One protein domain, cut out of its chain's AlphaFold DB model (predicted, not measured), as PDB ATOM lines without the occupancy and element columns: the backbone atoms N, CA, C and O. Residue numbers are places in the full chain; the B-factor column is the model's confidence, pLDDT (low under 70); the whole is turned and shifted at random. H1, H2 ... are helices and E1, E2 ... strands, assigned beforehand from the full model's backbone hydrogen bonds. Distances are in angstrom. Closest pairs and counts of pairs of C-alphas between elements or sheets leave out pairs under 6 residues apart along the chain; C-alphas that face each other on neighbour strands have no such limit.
ATOM      1  N   LEU A 913      25.134 -12.699 -12.912       87.12
ATOM      2  CA  LEU A 913      24.495 -13.357 -14.049       87.12
ATOM      3  C   LEU A 913      25.541 -13.658 -15.134       87.12
ATOM      4  O   LEU A 913      26.335 -12.787 -15.483       87.12
ATOM      5  N   LEU A 914      25.503 -14.861 -15.706       82.56
ATOM      6  CA  LEU A 914      26.347 -15.296 -16.824       82.56
ATOM      7  C   LEU A 914      25.463 -15.654 -18.025       82.56
ATOM      8  O   LEU A 914      24.491 -16.396 -17.881       82.56
ATOM      9  N   LEU A 915      25.793 -15.151 -19.211       81.44
ATOM     10  CA  LEU A 915      25.032 -15.371 -20.445       81.44
ATOM     11  C   LEU A 915      25.969 -15.725 -21.602       81.44
ATOM     12  O   LEU A 915      26.986 -15.063 -21.782       81.44
ATOM     13  N   GLU A 916      25.588 -16.704 -22.424       77.31
ATOM     14  CA  GLU A 916      26.113 -16.868 -23.789       77.31
ATOM     15  C   GLU A 916      24.955 -16.710 -24.785       77.31
ATOM     16  O   GLU A 916      24.010 -17.516 -24.803       77.31
ATOM     17  N   GLU A 917      25.017 -15.653 -25.597       66.56
ATOM     18  CA  GLU A 917      24.086 -15.427 -26.706       66.56
ATOM     19  C   GLU A 917      24.453 -16.289 -27.933       66.56
ATOM     20  O   GLU A 917      25.468 -16.986 -27.967       66.56
ATOM     21  N   LYS A 918      23.586 -16.318 -28.953       60.31
ATOM     22  CA  LYS A 918      23.720 -17.239 -30.105       60.31
ATOM     23  C   LYS A 918      24.888 -16.937 -31.049       60.31
ATOM     24  O   LYS A 918      25.168 -17.739 -31.935       60.31
ATOM     25  N   ASP A 919      25.540 -15.797 -30.874       59.56
ATOM     26  CA  ASP A 919      26.780 -15.405 -31.541       59.56
ATOM     27  C   ASP A 919      28.043 -15.920 -30.820       59.56
ATOM     28  O   ASP A 919      29.142 -15.810 -31.366       59.56
ATOM     29  N   GLY A 920      27.898 -16.507 -29.625       62.28
ATOM     30  CA  GLY A 920      29.004 -16.958 -28.779       62.28
ATOM     31  C   GLY A 920      29.604 -15.857 -27.898       62.28
ATOM     32  O   GLY A 920      30.666 -16.071 -27.308       62.28
ATOM     33  N   ALA A 921      28.966 -14.686 -27.792       65.88
ATOM     34  CA  ALA A 921      29.397 -13.641 -26.872       65.88
ATOM     35  C   ALA A 921      29.070 -14.035 -25.421       65.88
ATOM     36  O   ALA A 921      27.901 -14.104 -25.031       65.88
ATOM     37  N   LEU A 922      30.111 -14.272 -24.614       74.38
ATOM     38  CA  LEU A 922      29.980 -14.442 -23.168       74.38
ATOM     39  C   LEU A 922      29.858 -13.068 -22.493       74.38
ATOM     40  O   LEU A 922      30.711 -12.199 -22.687       74.38
ATOM     41  N   ARG A 923      28.821 -12.888 -21.674       76.75
ATOM     42  CA  ARG A 923      28.548 -11.659 -20.924       76.75
ATOM     43  C   ARG A 923      28.305 -11.984 -19.453       76.75
ATOM     44  O   ARG A 923      27.443 -12.795 -19.127       76.75
ATOM     45  N   GLU A 924      29.064 -11.331 -18.584       80.31
ATOM     46  CA  GLU A 924      28.957 -11.425 -17.128       80.31
ATOM     47  C   GLU A 924      28.449 -10.084 -16.587       80.31
ATOM     48  O   GLU A 924      29.015  -9.037 -16.909       80.31
ATOM     49  N   GLU A 925      27.361 -10.093 -15.812       82.31
ATOM     50  CA  GLU A 925      26.741  -8.874 -15.275       82.31
ATOM     51  C   GLU A 925      26.443  -8.993 -13.773       82.31
ATOM     52  O   GLU A 925      25.838  -9.983 -13.351       82.31
ATOM     53  N   PRO A 926      26.782  -7.981 -12.952       82.31
ATOM     54  CA  PRO A 926      26.360  -7.941 -11.560       82.31
ATOM     55  C   PRO A 926      24.852  -7.681 -11.462       82.31
ATOM     56  O   PRO A 926      24.277  -6.845 -12.172       82.31
ATOM     57  N   VAL A 927      24.198  -8.383 -10.543       82.94
ATOM     58  CA  VAL A 927      22.763  -8.252 -10.289       82.94
ATOM     59  C   VAL A 927      22.536  -7.245  -9.161       82.94
ATOM     60  O   VAL A 927      23.172  -7.260  -8.113       82.94
ATOM     61  N   SER A 928      21.613  -6.323  -9.401       75.50
ATOM     62  CA  SER A 928      21.287  -5.173  -8.561       75.50
ATOM     63  C   SER A 928      19.771  -5.054  -8.414       75.50
ATOM     64  O   SER A 928      19.009  -5.727  -9.107       75.50
ATOM     65  N   ALA A 929      19.294  -4.155  -7.548       70.12
ATOM     66  CA  ALA A 929      17.857  -3.915  -7.399       70.12
ATOM     67  C   ALA A 929      17.161  -3.482  -8.709       70.12
ATOM     68  O   ALA A 929      15.976  -3.760  -8.877       70.12
ATOM     69  N   GLN A 930      17.888  -2.849  -9.640       68.88
ATOM     70  CA  GLN A 930      17.332  -2.269 -10.869       68.88
ATOM     71  C   GLN A 930      17.228  -3.264 -12.041       68.88
ATOM     72  O   GLN A 930      16.344  -3.109 -12.878       68.88
ATOM     73  N   ASN A 931      18.078  -4.301 -12.105       74.69
ATOM     74  CA  ASN A 931      18.091  -5.280 -13.209       74.69
ATOM     75  C   ASN A 931      17.517  -6.666 -12.841       74.69
ATOM     76  O   ASN A 931      17.596  -7.587 -13.651       74.69
ATOM     77  N   ARG A 932      16.860  -6.829 -11.679       75.81
ATOM     78  CA  ARG A 932      16.227  -8.105 -11.253       75.81
ATOM     79  C   ARG A 932      15.299  -8.727 -12.307       75.81
ATOM     80  O   ARG A 932      15.237  -9.946 -12.435       75.81
ATOM     81  N   SER A 933      14.593  -7.912 -13.092       77.31
ATOM     82  CA  SER A 933      13.723  -8.359 -14.194       77.31
ATOM     83  C   SER A 933      14.479  -9.063 -15.332       77.31
ATOM     84  O   SER A 933      13.918  -9.952 -15.982       77.31
ATOM     85  N   VAL A 934      15.750  -8.715 -15.554       79.38
ATOM     86  CA  VAL A 934      16.613  -9.294 -16.598       79.38
ATOM     87  C   VAL A 934      16.918 -10.760 -16.295       79.38
ATOM     88  O   VAL A 934      16.857 -11.587 -17.202       79.38
ATOM     89  N   VAL A 935      17.132 -11.107 -15.016       81.31
ATOM     90  CA  VAL A 935      17.352 -12.492 -14.555       81.31
ATOM     91  C   VAL A 935      16.191 -13.391 -14.994       81.31
ATOM     92  O   VAL A 935      16.402 -14.381 -15.692       81.31
ATOM     93  N   TYR A 936      14.950 -13.005 -14.674       80.00
ATOM     94  CA  TYR A 936      13.750 -13.750 -15.071       80.00
ATOM     95  C   TYR A 936      13.551 -13.794 -16.593       80.00
ATOM     96  O   TYR A 936      13.186 -14.836 -17.137       80.00
ATOM     97  N   THR A 937      13.799 -12.677 -17.285       81.75
ATOM     98  CA  THR A 937      13.618 -12.571 -18.744       81.75
ATOM     99  C   THR A 937      14.566 -13.502 -19.498       81.75
ATOM    100  O   THR A 937      14.135 -14.216 -20.404       81.75
ATOM    101  N   ASN A 938      15.837 -13.544 -19.099       81.69
ATOM    102  CA  ASN A 938      16.850 -14.376 -19.744       81.69
ATOM    103  C   ASN A 938      16.743 -15.851 -19.329       81.69
ATOM    104  O   ASN A 938      16.950 -16.721 -20.174       81.69
ATOM    105  N   LEU A 939      16.306 -16.144 -18.097       82.75
ATOM    106  CA  LEU A 939      16.010 -17.511 -17.660       82.75
ATOM    107  C   LEU A 939      14.845 -18.120 -18.458       82.75
ATOM    108  O   LEU A 939      14.984 -19.198 -19.033       82.75
ATOM    109  N   VAL A 940      13.723 -17.406 -18.604       81.44
ATOM    110  CA  VAL A 940      12.641 -17.828 -19.521       81.44
ATOM    111  C   VAL A 940      13.132 -17.837 -20.979       81.44
ATOM    112  O   VAL A 940      12.718 -18.681 -21.772       81.44
ATOM    113  N   GLY A 941      14.074 -16.957 -21.333       79.69
ATOM    114  CA  GLY A 941      14.785 -16.964 -22.611       79.69
ATOM    115  C   GLY A 941      15.533 -18.271 -22.909       79.69
ATOM    116  O   GLY A 941      15.520 -18.704 -24.062       79.69
ATOM    117  N   PHE A 942      16.120 -18.932 -21.908       82.38
ATOM    118  CA  PHE A 942      16.751 -20.249 -22.057       82.38
ATOM    119  C   PHE A 942      15.717 -21.339 -22.387       82.38
ATOM    120  O   PHE A 942      15.844 -22.015 -23.407       82.38
ATOM    121  N   PHE A 943      14.625 -21.437 -21.617       78.31
ATOM    122  CA  PHE A 943      13.533 -22.391 -21.887       78.31
ATOM    123  C   PHE A 943      12.806 -22.130 -23.223       78.31
ATOM    124  O   PHE A 943      12.230 -23.047 -23.805       78.31
ATOM    125  N   LEU A 944      12.862 -20.901 -23.747       78.12
ATOM    126  CA  LEU A 944      12.394 -20.536 -25.092       78.12
ATOM    127  C   LEU A 944      13.459 -20.713 -26.195       78.12
ATOM    128  O   LEU A 944      13.238 -20.286 -27.332       78.12
ATOM    129  N   GLY A 945      14.624 -21.291 -25.887       75.06
ATOM    130  CA  GLY A 945      15.705 -21.537 -26.847       75.06
ATOM    131  C   GLY A 945      16.301 -20.267 -27.462       75.06
ATOM    132  O   GLY A 945      16.734 -20.290 -28.619       75.06
ATOM    133  N   ARG A 946      16.276 -19.139 -26.738       75.62
ATOM    134  CA  ARG A 946      16.850 -17.841 -27.145       75.62
ATOM    135  C   ARG A 946      18.291 -17.678 -26.665       75.62
ATOM    136  O   ARG A 946      19.123 -17.233 -27.446       75.62
ATOM    137  N   VAL A 947      18.563 -18.078 -25.425       76.31
ATOM    138  CA  VAL A 947      19.884 -18.071 -24.774       76.31
ATOM    139  C   VAL A 947      20.519 -19.461 -24.912       76.31
ATOM    140  O   VAL A 947      19.787 -20.449 -24.846       76.31
ATOM    141  N   ARG A 948      21.844 -19.559 -25.117       76.56
ATOM    142  CA  ARG A 948      22.542 -20.853 -25.285       76.56
ATOM    143  C   ARG A 948      23.094 -21.403 -23.969       76.56
ATOM    144  O   ARG A 948      22.879 -22.578 -23.671       76.56
ATOM    145  N   ARG A 949      23.767 -20.548 -23.192       80.75
ATOM    146  CA  ARG A 949      24.168 -20.817 -21.803       80.75
ATOM    147  C   ARG A 949      23.618 -19.744 -20.882       80.75
ATOM    148  O   ARG A 949      23.661 -18.563 -21.224       80.75
ATOM    149  N   PHE A 950      23.140 -20.154 -19.717       85.25
ATOM    150  CA  PHE A 950      22.618 -19.260 -18.689       85.25
ATOM    151  C   PHE A 950      23.158 -19.694 -17.329       85.25
ATOM    152  O   PHE A 950      22.957 -20.835 -16.923       85.25
ATOM    153  N   GLY A 951      23.835 -18.801 -16.617       84.88
ATOM    154  CA  GLY A 951      24.405 -19.080 -15.306       84.88
ATOM    155  C   GLY A 951      24.061 -18.016 -14.271       84.88
ATOM    156  O   GLY A 951      23.780 -16.862 -14.595       84.88
ATOM    157  N   MET A 952      24.088 -18.424 -13.008       89.06
ATOM    158  CA  MET A 952      23.843 -17.584 -11.837       89.06
ATOM    159  C   MET A 952      24.861 -17.936 -10.754       89.06
ATOM    160  O   MET A 952      25.152 -19.116 -10.551       89.06
ATOM    161  N   ALA A 953      25.379 -16.936 -10.042       86.00
ATOM    162  CA  ALA A 953      26.264 -17.141  -8.898       86.00
ATOM    163  C   ALA A 953      25.757 -16.410  -7.649       86.00
ATOM    164  O   ALA A 953      25.212 -15.307  -7.736       86.00
ATOM    165  N   TRP A 954      25.976 -17.030  -6.490       88.38
ATOM    166  CA  TRP A 954      25.661 -16.499  -5.168       88.38
ATOM    167  C   TRP A 954      26.858 -16.661  -4.233       88.38
ATOM    168  O   TRP A 954      27.419 -17.750  -4.102       88.38
ATOM    169  N   ASN A 955      27.159 -15.609  -3.483       82.50
ATOM    170  CA  ASN A 955      27.985 -15.664  -2.289       82.50
ATOM    171  C   ASN A 955      27.060 -15.969  -1.108       82.50
ATOM    172  O   ASN A 955      26.263 -15.125  -0.681       82.50
ATOM    173  N   LEU A 956      27.094 -17.202  -0.613       80.25
ATOM    174  CA  LEU A 956      26.360 -17.616   0.581       80.25
ATOM    175  C   LEU A 956      27.301 -17.575   1.801       80.25
ATOM    176  O   LEU A 956      28.519 -17.616   1.624       80.25
ATOM    177  N   PRO A 957      26.779 -17.556   3.045       68.50
ATOM    178  CA  PRO A 957      27.609 -17.695   4.252       68.50
ATOM    179  C   PRO A 957      28.447 -18.986   4.278       68.50
ATOM    180  O   PRO A 957      29.383 -19.110   5.059       68.50
ATOM    181  N   GLU A 958      28.092 -19.944   3.422       65.56
ATOM    182  CA  GLU A 958      28.673 -21.280   3.311       65.56
ATOM    183  C   GLU A 958      29.661 -21.417   2.135       65.56
ATOM    184  O   GLU A 958      30.151 -22.512   1.874       65.56
ATOM    185  N   GLY A 959      29.935 -20.324   1.410       72.75
ATOM    186  CA  GLY A 959      30.820 -20.287   0.243       72.75
ATOM    187  C   GLY A 959      30.136 -19.813  -1.045       72.75
ATOM    188  O   GLY A 959      28.961 -19.443  -1.066       72.75
ATOM    189  N   GLU A 960      30.895 -19.817  -2.142       81.38
ATOM    190  CA  GLU A 960      30.370 -19.513  -3.475       81.38
ATOM    191  C   GLU A 960      29.601 -20.720  -4.043       81.38
ATOM    192  O   GLU A 960      30.113 -21.845  -4.072       81.38
ATOM    193  N   VAL A 961      28.385 -20.466  -4.530       81.94
ATOM    194  CA  VAL A 961      27.551 -21.424  -5.265       81.94
ATOM    195  C   VAL A 961      27.289 -20.879  -6.664       81.94
ATOM    196  O   VAL A 961      26.813 -19.752  -6.813       81.94
ATOM    197  N   ARG A 962      27.554 -21.683  -7.698       82.06
ATOM    198  CA  ARG A 962      27.239 -21.367  -9.101       82.06
ATOM    199  C   ARG A 962      26.280 -22.402  -9.674       82.06
ATOM    200  O   ARG A 962      26.484 -23.594  -9.472       82.06
ATOM    201  N   LEU A 963      25.282 -21.960 -10.427       85.00
ATOM    202  CA  LEU A 963      24.390 -22.801 -11.226       85.00
ATOM    203  C   LEU A 963      24.613 -22.460 -12.700       85.00
ATOM    204  O   LEU A 963      24.615 -21.280 -13.048       85.00
ATOM    205  N   LEU A 964      24.786 -23.470 -13.556       81.88
ATOM    206  CA  LEU A 964      24.957 -23.306 -15.001       81.88
ATOM    207  C   LEU A 964      23.999 -24.221 -15.776       81.88
ATOM    208  O   LEU A 964      23.985 -25.436 -15.586       81.88
ATOM    209  N   LEU A 965      23.236 -23.608 -16.677       82.88
ATOM    210  CA  LEU A 965      22.426 -24.248 -17.708       82.88
ATOM    211  C   LEU A 965      23.146 -24.162 -19.055       82.88
ATOM    212  O   LEU A 965      23.573 -23.079 -19.468       82.88
ATOM    213  N   GLU A 966      23.200 -25.276 -19.779       79.81
ATOM    214  CA  GLU A 966      23.764 -25.360 -21.127       79.81
ATOM    215  C   GLU A 966      22.786 -26.050 -22.085       79.81
ATOM    216  O   GLU A 966      21.997 -26.911 -21.686       79.81
ATOM    217  N   SER A 967      22.843 -25.678 -23.364       77.75
ATOM    218  CA  SER A 967      22.102 -26.349 -24.435       77.75
ATOM    219  C   SER A 967      23.008 -26.636 -25.633       77.75
ATOM    220  O   SER A 967      23.693 -25.745 -26.150       77.75
ATOM    221  N   GLU A 968      23.011 -27.894 -26.075       70.62
ATOM    222  CA  GLU A 968      23.813 -28.382 -27.201       70.62
ATOM    223  C   GLU A 968      22.947 -29.105 -28.241       70.62
ATOM    224  O   GLU A 968      21.903 -29.671 -27.919       70.62
ATOM    225  N   GLY A 969      23.387 -29.090 -29.505       64.69
ATOM    226  CA  GLY A 969      22.629 -29.612 -30.650       64.69
ATOM    227  C   GLY A 969      21.704 -28.580 -31.308       64.69
ATOM    228  O   GLY A 969      21.574 -27.441 -30.850       64.69
ATOM    229  N   ASP A 970      21.056 -28.975 -32.409       58.44
ATOM    230  CA  ASP A 970      20.039 -28.160 -33.081       58.44
ATOM    231  C   ASP A 970      18.781 -28.965 -33.464       58.44
ATOM    232  O   ASP A 970      18.789 -30.195 -33.458       58.44
ATOM    233  N   GLY A 971      17.678 -28.271 -33.755       62.84
ATOM    234  CA  GLY A 971      16.381 -28.903 -34.025       62.84
ATOM    235  C   GLY A 971      15.843 -29.713 -32.837       62.84
ATOM    236  O   GLY A 971      15.931 -29.264 -31.693       62.84
ATOM    237  N   ASP A 972      15.284 -30.893 -33.126       55.91
ATOM    238  CA  ASP A 972      14.723 -31.832 -32.141       55.91
ATOM    239  C   ASP A 972      15.793 -32.702 -31.431       55.91
ATOM    240  O   ASP A 972      15.452 -33.462 -30.529       55.91
ATOM    241  N   GLU A 973      17.081 -32.609 -31.797       59.50
ATOM    242  CA  GLU A 973      18.179 -33.360 -31.146       59.50
ATOM    243  C   GLU A 973      18.842 -32.596 -29.980       59.50
ATOM    244  O   GLU A 973      19.910 -32.986 -29.498       59.50
ATOM    245  N   LYS A 974      18.223 -31.500 -29.517       68.88
ATOM    246  CA  LYS A 974      18.763 -30.665 -28.436       68.88
ATOM    247  C   LYS A 974      18.820 -31.402 -27.108       68.88
ATOM    248  O   LYS A 974      17.811 -31.914 -26.631       68.88
ATOM    249  N   GLN A 975      20.000 -31.373 -26.501       69.00
ATOM    250  CA  GLN A 975      20.259 -31.882 -25.161       69.00
ATOM    251  C   GLN A 975      20.469 -30.702 -24.217       69.00
ATOM    252  O   GLN A 975      21.116 -29.711 -24.573       69.00
ATOM    253  N   TYR A 976      19.903 -30.817 -23.021       74.31
ATOM    254  CA  TYR A 976      19.948 -29.781 -21.998       74.31
ATOM    255  C   TYR A 976      20.708 -30.296 -20.784       74.31
ATOM    256  O   TYR A 976      20.372 -31.346 -20.240       74.31
ATOM    257  N   ALA A 977      21.725 -29.551 -20.362       71.19
ATOM    258  CA  ALA A 977      22.522 -29.875 -19.189       71.19
ATOM    259  C   ALA A 977      22.313 -28.828 -18.095       71.19
ATOM    260  O   ALA A 977      22.195 -27.629 -18.360       71.19
ATOM    261  N   LEU A 978      22.297 -29.304 -16.854       77.56
ATOM    262  CA  LEU A 978      22.309 -28.494 -15.647       77.56
ATOM    263  C   LEU A 978      23.460 -28.979 -14.767       77.56
ATOM    264  O   LEU A 978      23.584 -30.178 -14.501       77.56
ATOM    265  N   SER A 979      24.277 -28.039 -14.302       76.81
ATOM    266  CA  SER A 979      25.306 -28.289 -13.299       76.81
ATOM    267  C   SER A 979      25.250 -27.264 -12.170       76.81
ATOM    268  O   SER A 979      24.884 -26.101 -12.369       76.81
ATOM    269  N   VAL A 980      25.620 -27.703 -10.968       77.00
ATOM    270  CA  VAL A 980      25.770 -26.854  -9.783       77.00
ATOM    271  C   VAL A 980      27.178 -27.049  -9.236       77.00
ATOM    272  O   VAL A 980      27.622 -28.174  -9.035       77.00
ATOM    273  N   THR A 981      27.900 -25.951  -9.020       76.00
ATOM    274  CA  THR A 981      29.258 -25.952  -8.468       76.00
ATOM    275  C   THR A 981      29.278 -25.289  -7.096       76.00
ATOM    276  O   THR A 981      28.853 -24.140  -6.965       76.00
ATOM    277  N   ARG A 982      29.820 -25.985  -6.091       72.94
ATOM    278  CA  ARG A 982      30.052 -25.480  -4.726       72.94
ATOM    279  C   ARG A 982      31.413 -25.964  -4.229       72.94
ATOM    280  O   ARG A 982      31.763 -27.121  -4.440       72.94
ATOM    281  N   GLU A 983      32.194 -25.091  -3.588       64.75
ATOM    282  CA  GLU A 983      33.504 -25.441  -2.988       64.75
ATOM    283  C   GLU A 983      34.478 -26.160  -3.962       64.75
ATOM    284  O   GLU A 983      35.323 -26.957  -3.557       64.75
ATOM    285  N   GLY A 984      34.359 -25.904  -5.273       59.62
ATOM    286  CA  GLY A 984      35.165 -26.550  -6.319       59.62
ATOM    287  C   GLY A 984      34.714 -27.959  -6.739       59.62
ATOM    288  O   GLY A 984      35.366 -28.568  -7.586       59.62
ATOM    289  N   ARG A 985      33.607 -28.479  -6.195       57.97
ATOM    290  CA  ARG A 985      32.919 -29.683  -6.690       57.97
ATOM    291  C   ARG A 985      31.798 -29.273  -7.638       57.97
ATOM    292  O   ARG A 985      31.070 -28.338  -7.321       57.97
ATOM    293  N   THR A 986      31.638 -29.989  -8.748       62.19
ATOM    294  CA  THR A 986      30.532 -29.790  -9.697       62.19
ATOM    295  C   THR A 986      29.668 -31.043  -9.759       62.19
ATOM    296  O   THR A 986      30.143 -32.116 -10.133       62.19
ATOM    297  N   GLU A 987      28.400 -30.887  -9.405       65.19
ATOM    298  CA  GLU A 987      27.344 -31.887  -9.536       65.19
ATOM    299  C   GLU A 987      26.652 -31.691 -10.893       65.19
ATOM    300  O   GLU A 987      26.332 -30.562 -11.274       65.19
ATOM    301  N   TYR A 988      26.436 -32.780 -11.637       55.72
ATOM    302  CA  TYR A 988      25.787 -32.778 -12.954       55.72
ATOM    303  C   TYR A 988      24.476 -33.556 -12.888       55.72
ATOM    304  O   TYR A 988      24.455 -34.689 -12.406       55.72
ATOM    305  N   LEU A 989      23.393 -32.984 -13.418       59.31
ATOM    306  CA  LEU A 989      22.099 -33.661 -13.472       59.31
ATOM    307  C   LEU A 989      22.032 -34.551 -14.726       59.31
ATOM    308  O   LEU A 989      21.642 -34.110 -15.806       59.31
ATOM    309  N   ALA A 990      22.475 -35.802 -14.579       48.09
ATOM    310  CA  ALA A 990      22.421 -36.811 -15.633       48.09
ATOM    311  C   ALA A 990      20.973 -37.231 -15.954       48.09
ATOM    312  O   ALA A 990      20.094 -37.231 -15.089       48.09
ATOM    313  N   ILE A 991      20.727 -37.608 -17.213       50.66
ATOM    314  CA  ILE A 991      19.442 -38.144 -17.674       50.66
ATOM    315  C   ILE A 991      19.671 -39.545 -18.243       50.66
ATOM    316  O   ILE A 991      20.324 -39.703 -19.278       50.66
ATOM    317  N   GLU A 992      19.105 -40.558 -17.586       48.44
ATOM    318  CA  GLU A 992      19.053 -41.915 -18.127       48.44
ATOM    319  C   GLU A 992      18.278 -41.958 -19.452       48.44
ATOM    320  O   GLU A 992      17.251 -41.299 -19.639       48.44
ATOM    321  N   LYS A 993      18.764 -42.771 -20.395       45.53
ATOM    322  CA  LYS A 993      18.093 -43.008 -21.677       45.53
ATOM    323  C   LYS A 993      17.070 -44.134 -21.551       45.53
ATOM    324  O   LYS A 993      17.433 -45.302 -21.681       45.53
ATOM    325  N   GLU A 994      15.788 -43.790 -21.458       47.28
ATOM    326  CA  GLU A 994      14.753 -44.731 -21.893       47.28
ATOM    327  C   GLU A 994      14.891 -44.998 -23.403       47.28
ATOM    328  O   GLU A 994      14.972 -44.086 -24.226       47.28
ATOM    329  N   LEU A 995      14.942 -46.282 -23.769       46.97
ATOM    330  CA  LEU A 995      15.193 -46.766 -25.137       46.97
ATOM    331  C   LEU A 995      13.964 -46.671 -26.068       46.97
ATOM    332  O   LEU A 995      14.010 -47.156 -27.198       46.97
ATOM    333  N   SER A 996      12.868 -46.088 -25.584       52.91
ATOM    334  CA  SER A 996      11.517 -46.141 -26.160       52.91
ATOM    335  C   SER A 996      10.971 -44.781 -26.625       52.91
ATOM    336  O   SER A 996      10.072 -44.753 -27.465       52.91
ATOM    337  N   TRP A 997      11.473 -43.664 -26.089       63.84
ATOM    338  CA  TRP A 997      10.895 -42.331 -26.304       63.84
ATOM    339  C   TRP A 997      11.329 -41.693 -27.628       63.84
ATOM    340  O   TRP A 997      12.467 -41.855 -28.076       63.84
ATOM    341  N   SER A 998      10.461 -40.866 -28.221       67.44
ATOM    342  CA  SER A 998      10.889 -39.962 -29.292       67.44
ATOM    343  C   SER A 998      11.805 -38.855 -28.753       67.44
ATOM    344  O   SER A 998      11.717 -38.453 -27.590       67.44
ATOM    345  N   ALA A 999      12.655 -38.296 -29.620       64.56
ATOM    346  CA  ALA A 999      13.557 -37.196 -29.260       64.56
ATOM    347  C   ALA A 999      12.811 -35.999 -28.633       64.56
ATOM    348  O   ALA A 999      13.290 -35.393 -27.678       64.56
ATOM    349  N   LYS A1000      11.585 -35.728 -29.099       65.50
ATOM    350  CA  LYS A1000      10.716 -34.654 -28.606       65.50
ATOM    351  C   LYS A1000      10.120 -34.928 -27.221       65.50
ATOM    352  O   LYS A1000       9.957 -33.997 -26.434       65.50
ATOM    353  N   GLU A1001       9.788 -36.180 -26.913       65.31
ATOM    354  CA  GLU A1001       9.329 -36.582 -25.575       65.31
ATOM    355  C   GLU A1001      10.485 -36.524 -24.577       65.31
ATOM    356  O   GLU A1001      10.335 -35.919 -23.515       65.31
ATOM    357  N   ARG A1002      11.666 -37.023 -24.970       68.38
ATOM    358  CA  ARG A1002      12.903 -36.896 -24.190       68.38
ATOM    359  C   ARG A1002      13.259 -35.431 -23.918       68.38
ATOM    360  O   ARG A1002      13.396 -35.063 -22.758       68.38
ATOM    361  N   MET A1003      13.325 -34.582 -24.945       70.00
ATOM    362  CA  MET A1003      13.594 -33.143 -24.795       70.00
ATOM    363  C   MET A1003      12.596 -32.470 -23.839       70.00
ATOM    364  O   MET A1003      12.981 -31.641 -23.012       70.00
ATOM    365  N   ARG A1004      11.307 -32.829 -23.921       71.00
ATOM    366  CA  ARG A1004      10.287 -32.312 -22.999       71.00
ATOM    367  C   ARG A1004      10.545 -32.774 -21.563       71.00
ATOM    368  O   ARG A1004      10.448 -31.949 -20.663       71.00
ATOM    369  N   TRP A1005      10.882 -34.045 -21.350       69.38
ATOM    370  CA  TRP A1005      11.190 -34.594 -20.027       69.38
ATOM    371  C   TRP A1005      12.437 -33.962 -19.396       69.38
ATOM    372  O   TRP A1005      12.397 -33.579 -18.227       69.38
ATOM    373  N   GLU A1006      13.508 -33.784 -20.174       71.50
ATOM    374  CA  GLU A1006      14.741 -33.111 -19.742       71.50
ATOM    375  C   GLU A1006      14.450 -31.683 -19.261       71.50
ATOM    376  O   GLU A1006      14.794 -31.321 -18.135       71.50
ATOM    377  N   LEU A1007      13.713 -30.898 -20.055       75.31
ATOM    378  CA  LEU A1007      13.299 -29.544 -19.677       75.31
ATOM    379  C   LEU A1007      12.363 -29.519 -18.455       75.31
ATOM    380  O   LEU A1007      12.490 -28.621 -17.622       75.31
ATOM    381  N   THR A1008      11.458 -30.494 -18.314       74.31
ATOM    382  CA  THR A1008      10.580 -30.634 -17.138       74.31
ATOM    383  C   THR A1008      11.385 -30.921 -15.864       74.31
ATOM    384  O   THR A1008      11.185 -30.232 -14.865       74.31
ATOM    385  N   ARG A1009      12.336 -31.869 -15.890       74.50
ATOM    386  CA  ARG A1009      13.219 -32.167 -14.741       74.50
ATOM    387  C   ARG A1009      14.118 -30.986 -14.372       74.50
ATOM    388  O   ARG A1009      14.264 -30.685 -13.191       74.50
ATOM    389  N   ILE A1010      14.690 -30.298 -15.362       77.12
ATOM    390  CA  ILE A1010      15.511 -29.101 -15.123       77.12
ATOM    391  C   ILE A1010      14.658 -27.989 -14.498       77.12
ATOM    392  O   ILE A1010      15.086 -27.374 -13.524       77.12
ATOM    393  N   ARG A1011      13.432 -27.759 -14.992       79.56
ATOM    394  CA  ARG A1011      12.506 -26.776 -14.409       79.56
ATOM    395  C   ARG A1011      12.157 -27.102 -12.954       79.56
ATOM    396  O   ARG A1011      12.205 -26.201 -12.122       79.56
ATOM    397  N   ASP A1012      11.844 -28.363 -12.664       77.19
ATOM    398  CA  ASP A1012      11.512 -28.850 -11.320       77.19
ATOM    399  C   ASP A1012      12.665 -28.646 -10.322       77.19
ATOM    400  O   ASP A1012      12.478 -28.013  -9.281       77.19
ATOM    401  N   PHE A1013      13.881 -29.078 -10.681       78.81
ATOM    402  CA  PHE A1013      15.072 -28.821  -9.866       78.81
ATOM    403  C   PHE A1013      15.273 -27.319  -9.641       78.81
ATOM    404  O   PHE A1013      15.598 -26.907  -8.532       78.81
ATOM    405  N   MET A1014      15.088 -26.482 -10.669       80.06
ATOM    406  CA  MET A1014      15.295 -25.040 -10.534       80.06
ATOM    407  C   MET A1014      14.296 -24.374  -9.591       80.06
ATOM    408  O   MET A1014      14.716 -23.529  -8.801       80.06
ATOM    409  N   ASP A1015      13.012 -24.739  -9.631       79.12
ATOM    410  CA  ASP A1015      12.031 -24.215  -8.673       79.12
ATOM    411  C   ASP A1015      12.362 -24.665  -7.237       79.12
ATOM    412  O   ASP A1015      12.284 -23.852  -6.318       79.12
ATOM    413  N   LEU A1016      12.814 -25.909  -7.033       78.00
ATOM    414  CA  LEU A1016      13.276 -26.396  -5.724       78.00
ATOM    415  C   LEU A1016      14.540 -25.668  -5.233       78.00
ATOM    416  O   LEU A1016      14.606 -25.212  -4.091       78.00
ATOM    417  N   PHE A1017      15.538 -25.514  -6.102       79.94
ATOM    418  CA  PHE A1017      16.813 -24.877  -5.783       79.94
ATOM    419  C   PHE A1017      16.632 -23.392  -5.442       79.94
ATOM    420  O   PHE A1017      17.041 -22.951  -4.369       79.94
ATOM    421  N   LEU A1018      15.945 -22.630  -6.299       82.06
ATOM    422  CA  LEU A1018      15.768 -21.179  -6.141       82.06
ATOM    423  C   LEU A1018      14.907 -20.787  -4.923       82.06
ATOM    424  O   LEU A1018      14.999 -19.653  -4.445       82.06
ATOM    425  N   MET A1019      14.112 -21.730  -4.414       76.50
ATOM    426  CA  MET A1019      13.260 -21.588  -3.229       76.50
ATOM    427  C   MET A1019      13.875 -22.156  -1.940       76.50
ATOM    428  O   MET A1019      13.399 -21.838  -0.854       76.50
ATOM    429  N   SER A1020      14.920 -22.983  -2.040       74.62
ATOM    430  CA  SER A1020      15.678 -23.474  -0.874       74.62
ATOM    431  C   SER A1020      16.808 -22.529  -0.445       74.62
ATOM    432  O   SER A1020      17.228 -22.565   0.709       74.62
ATOM    433  N   LEU A1021      17.272 -21.639  -1.332       76.25
ATOM    434  CA  LEU A1021      18.295 -20.632  -1.026       76.25
ATOM    435  C   LEU A1021      17.926 -19.771   0.204       76.25
ATOM    436  O   LEU A1021      16.822 -19.229   0.252       76.25
ATOM    437  N   PRO A1022      18.855 -19.551   1.159       65.56
ATOM    438  CA  PRO A1022      20.277 -19.920   1.120       65.56
ATOM    439  C   PRO A1022      20.600 -21.360   1.579       65.56
ATOM    440  O   PRO A1022      21.743 -21.783   1.442       65.56
ATOM    441  N   ASP A1023      19.636 -22.111   2.108       70.38
ATOM    442  CA  ASP A1023      19.804 -23.425   2.751       70.38
ATOM    443  C   ASP A1023      19.695 -24.590   1.742       70.38
ATOM    444  O   ASP A1023      18.786 -25.421   1.769       70.38
ATOM    445  N   VAL A1024      20.639 -24.639   0.797       70.12
ATOM    446  CA  VAL A1024      20.661 -25.649  -0.284       70.12
ATOM    447  C   VAL A1024      21.228 -27.009   0.146       70.12
ATOM    448  O   VAL A1024      21.072 -28.000  -0.570       70.12
ATOM    449  N   LYS A1025      21.869 -27.105   1.321       68.44
ATOM    450  CA  LYS A1025      22.553 -28.326   1.789       68.44
ATOM    451  C   LYS A1025      21.630 -29.541   1.877       68.44
ATOM    452  O   LYS A1025      22.022 -30.628   1.446       68.44
ATOM    453  N   ARG A1026      20.414 -29.382   2.414       66.06
ATOM    454  CA  ARG A1026      19.467 -30.501   2.585       66.06
ATOM    455  C   ARG A1026      18.888 -30.987   1.255       66.06
ATOM    456  O   ARG A1026      18.681 -32.186   1.100       66.06
ATOM    457  N   LEU A1027      18.688 -30.085   0.289       70.88
ATOM    458  CA  LEU A1027      18.257 -30.442  -1.064       70.88
ATOM    459  C   LEU A1027      19.323 -31.301  -1.760       70.88
ATOM    460  O   LEU A1027      19.035 -32.427  -2.158       70.88
ATOM    461  N   LEU A1028      20.563 -30.808  -1.841       67.62
ATOM    462  CA  LEU A1028      21.653 -31.500  -2.541       67.62
ATOM    463  C   LEU A1028      21.972 -32.857  -1.887       67.62
ATOM    464  O   LEU A1028      21.925 -33.887  -2.553       67.62
ATOM    465  N   SER A1029      22.162 -32.898  -0.564       64.75
ATOM    466  CA  SER A1029      22.502 -34.145   0.151       64.75
ATOM    467  C   SER A1029      21.388 -35.202   0.189       64.75
ATOM    468  O   SER A1029      21.673 -36.378   0.426       64.75
ATOM    469  N   LYS A1030      20.120 -34.833  -0.054       60.88
ATOM    470  CA  LYS A1030      19.028 -35.808  -0.233       60.88
ATOM    471  C   LYS A1030      18.904 -36.255  -1.695       60.88
ATOM    472  O   LYS A1030      18.623 -37.427  -1.927       60.88
ATOM    473  N   LEU A1031      19.219 -35.393  -2.667       58.28
ATOM    474  CA  LEU A1031      19.348 -35.779  -4.081       58.28
ATOM    475  C   LEU A1031      20.535 -36.731  -4.326       58.28
ATOM    476  O   LEU A1031      20.382 -37.688  -5.083       58.28
ATOM    477  N   GLU A1032      21.665 -36.548  -3.630       54.50
ATOM    478  CA  GLU A1032      22.777 -37.518  -3.604       54.50
ATOM    479  C   GLU A1032      22.315 -38.905  -3.112       54.50
ATOM    480  O   GLU A1032      22.698 -39.929  -3.680       54.50
ATOM    481  N   LYS A1033      21.475 -38.951  -2.065       47.88
ATOM    482  CA  LYS A1033      20.969 -40.200  -1.466       47.88
ATOM    483  C   LYS A1033      19.900 -40.900  -2.305       47.88
ATOM    484  O   LYS A1033      19.889 -42.125  -2.351       47.88
ATOM    485  N   LEU A1034      19.018 -40.146  -2.965       44.97
ATOM    486  CA  LEU A1034      17.902 -40.681  -3.760       44.97
ATOM    487  C   LEU A1034      18.333 -41.320  -5.095       44.97
ATOM    488  O   LEU A1034      17.485 -41.748  -5.871       44.97
ATOM    489  N   GLY A1035      19.634 -41.363  -5.404       43.78
ATOM    490  CA  GLY A1035      20.169 -42.018  -6.602       43.78
ATOM    491  C   GLY A1035      19.873 -41.304  -7.927       43.78
ATOM    492  O   GLY A1035      20.437 -41.685  -8.946       43.78
TER     493      GLY A1035
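This is residues 913 to 1035 of the 1038 residues of the protein "J domain-containing protein" of Anaeromassilibacillus sp. An200 (UniProt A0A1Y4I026). A twisted sheet of six strands makes a wall with two helices, H1 and H2, over one face, while the other face is bare of named helices; H1 covers E1 and E3, and H2 covers E4 and E5. A short third helix, H3, folds back from the end of H2 and is not on the sheet. The printed part has 123 residues, with three named helices and six named strands in the order E1 E2 H1 E3 E4 E5 E6 H2 H3; the sheet runs E2 E1 E3 E4 E5 E6, all antiparallel, and the class is mixed, helices and strands. The whole is compact, with a radius of gyration of the C-alphas of 15.1 A and spans of 45 by 39 by 23 A.

The longest strand, E4, is residues 959 to 968, 29.5 A from C-alpha 959 at (30.820, -20.287, 0.243) to C-alpha 968. E3 is residues 949 to 956, 22.7 A, and E5 residues 975 to 982, 23.5 A. E1, residues 913 to 916, begins at C-alpha 913 (24.495, -13.357, -14.049). E2 is residues 922 to 926 and E6 residues 985 to 988. H2, residues 999 to 1020, is 31.6 A long, and H1, residues 932 to 943, 18.0 A. H3, residues 1025 to 1033, ends at C-alpha 1033 (20.969, -40.200, -1.466).

E3, E4, E5 and E6 form a meander, each strand the antiparallel neighbour of the one before. N 952 and O 963 of E3 and E4 are 2.9 A apart, N 964 and O 979 of E4 and E5 2.9 A, and N 980 and O 987 of E5 and E6 3.0 A, within hydrogen-bond range. So are N 914 and O 951 of E1 and E3, 2.9 A, and N 923 and O 915 of the hairpin E1 and E2, 2.8 A. E2, H1 and E3 form a split strand-helix-strand unit, two strands running the same way with E1 between them, its crossover right-handed. H1 has a height over the sheet of 9.8 A and runs slantwise to the strands, at 37 degrees to E1 on the local plane; its closest C-alphas to E3 are those of Phe 942 and Phe 950, 6.8 A. H2, on the same face, has a height of 9.5 A and runs along the strands, at 18 degrees to E5 on the local plane; the closest C-alphas are those of Tyr 976 and Glu 1006, 6.6 A. H1 and H2 are close but not clearly touching, the closest C-alphas being those of Phe 943 and Leu 1007, 7.5 A. H2 and H3, a helical hairpin, only just touch, with 3 pairs of C-alphas within 8 A, by residues 1016 to 1020 of H2 alone; the closest C-alphas are those of Ser 1020 and Leu 1027, 7.4 A. Every O i to N i+4 pair is within hydrogen-bond range in H2, 7 of 8 in H1 and 4 of 5 in H3.

The two C-alphas farthest apart, those of Gln 930 and Ser 996, are 46.8 A apart. The printed part has no cut, no link is long, and residues 928 to 933 stand free. Mean pLDDT of the printed part is 71.4; 47 residues are under 70, among them 983 to 1002 and 1028 to 1035.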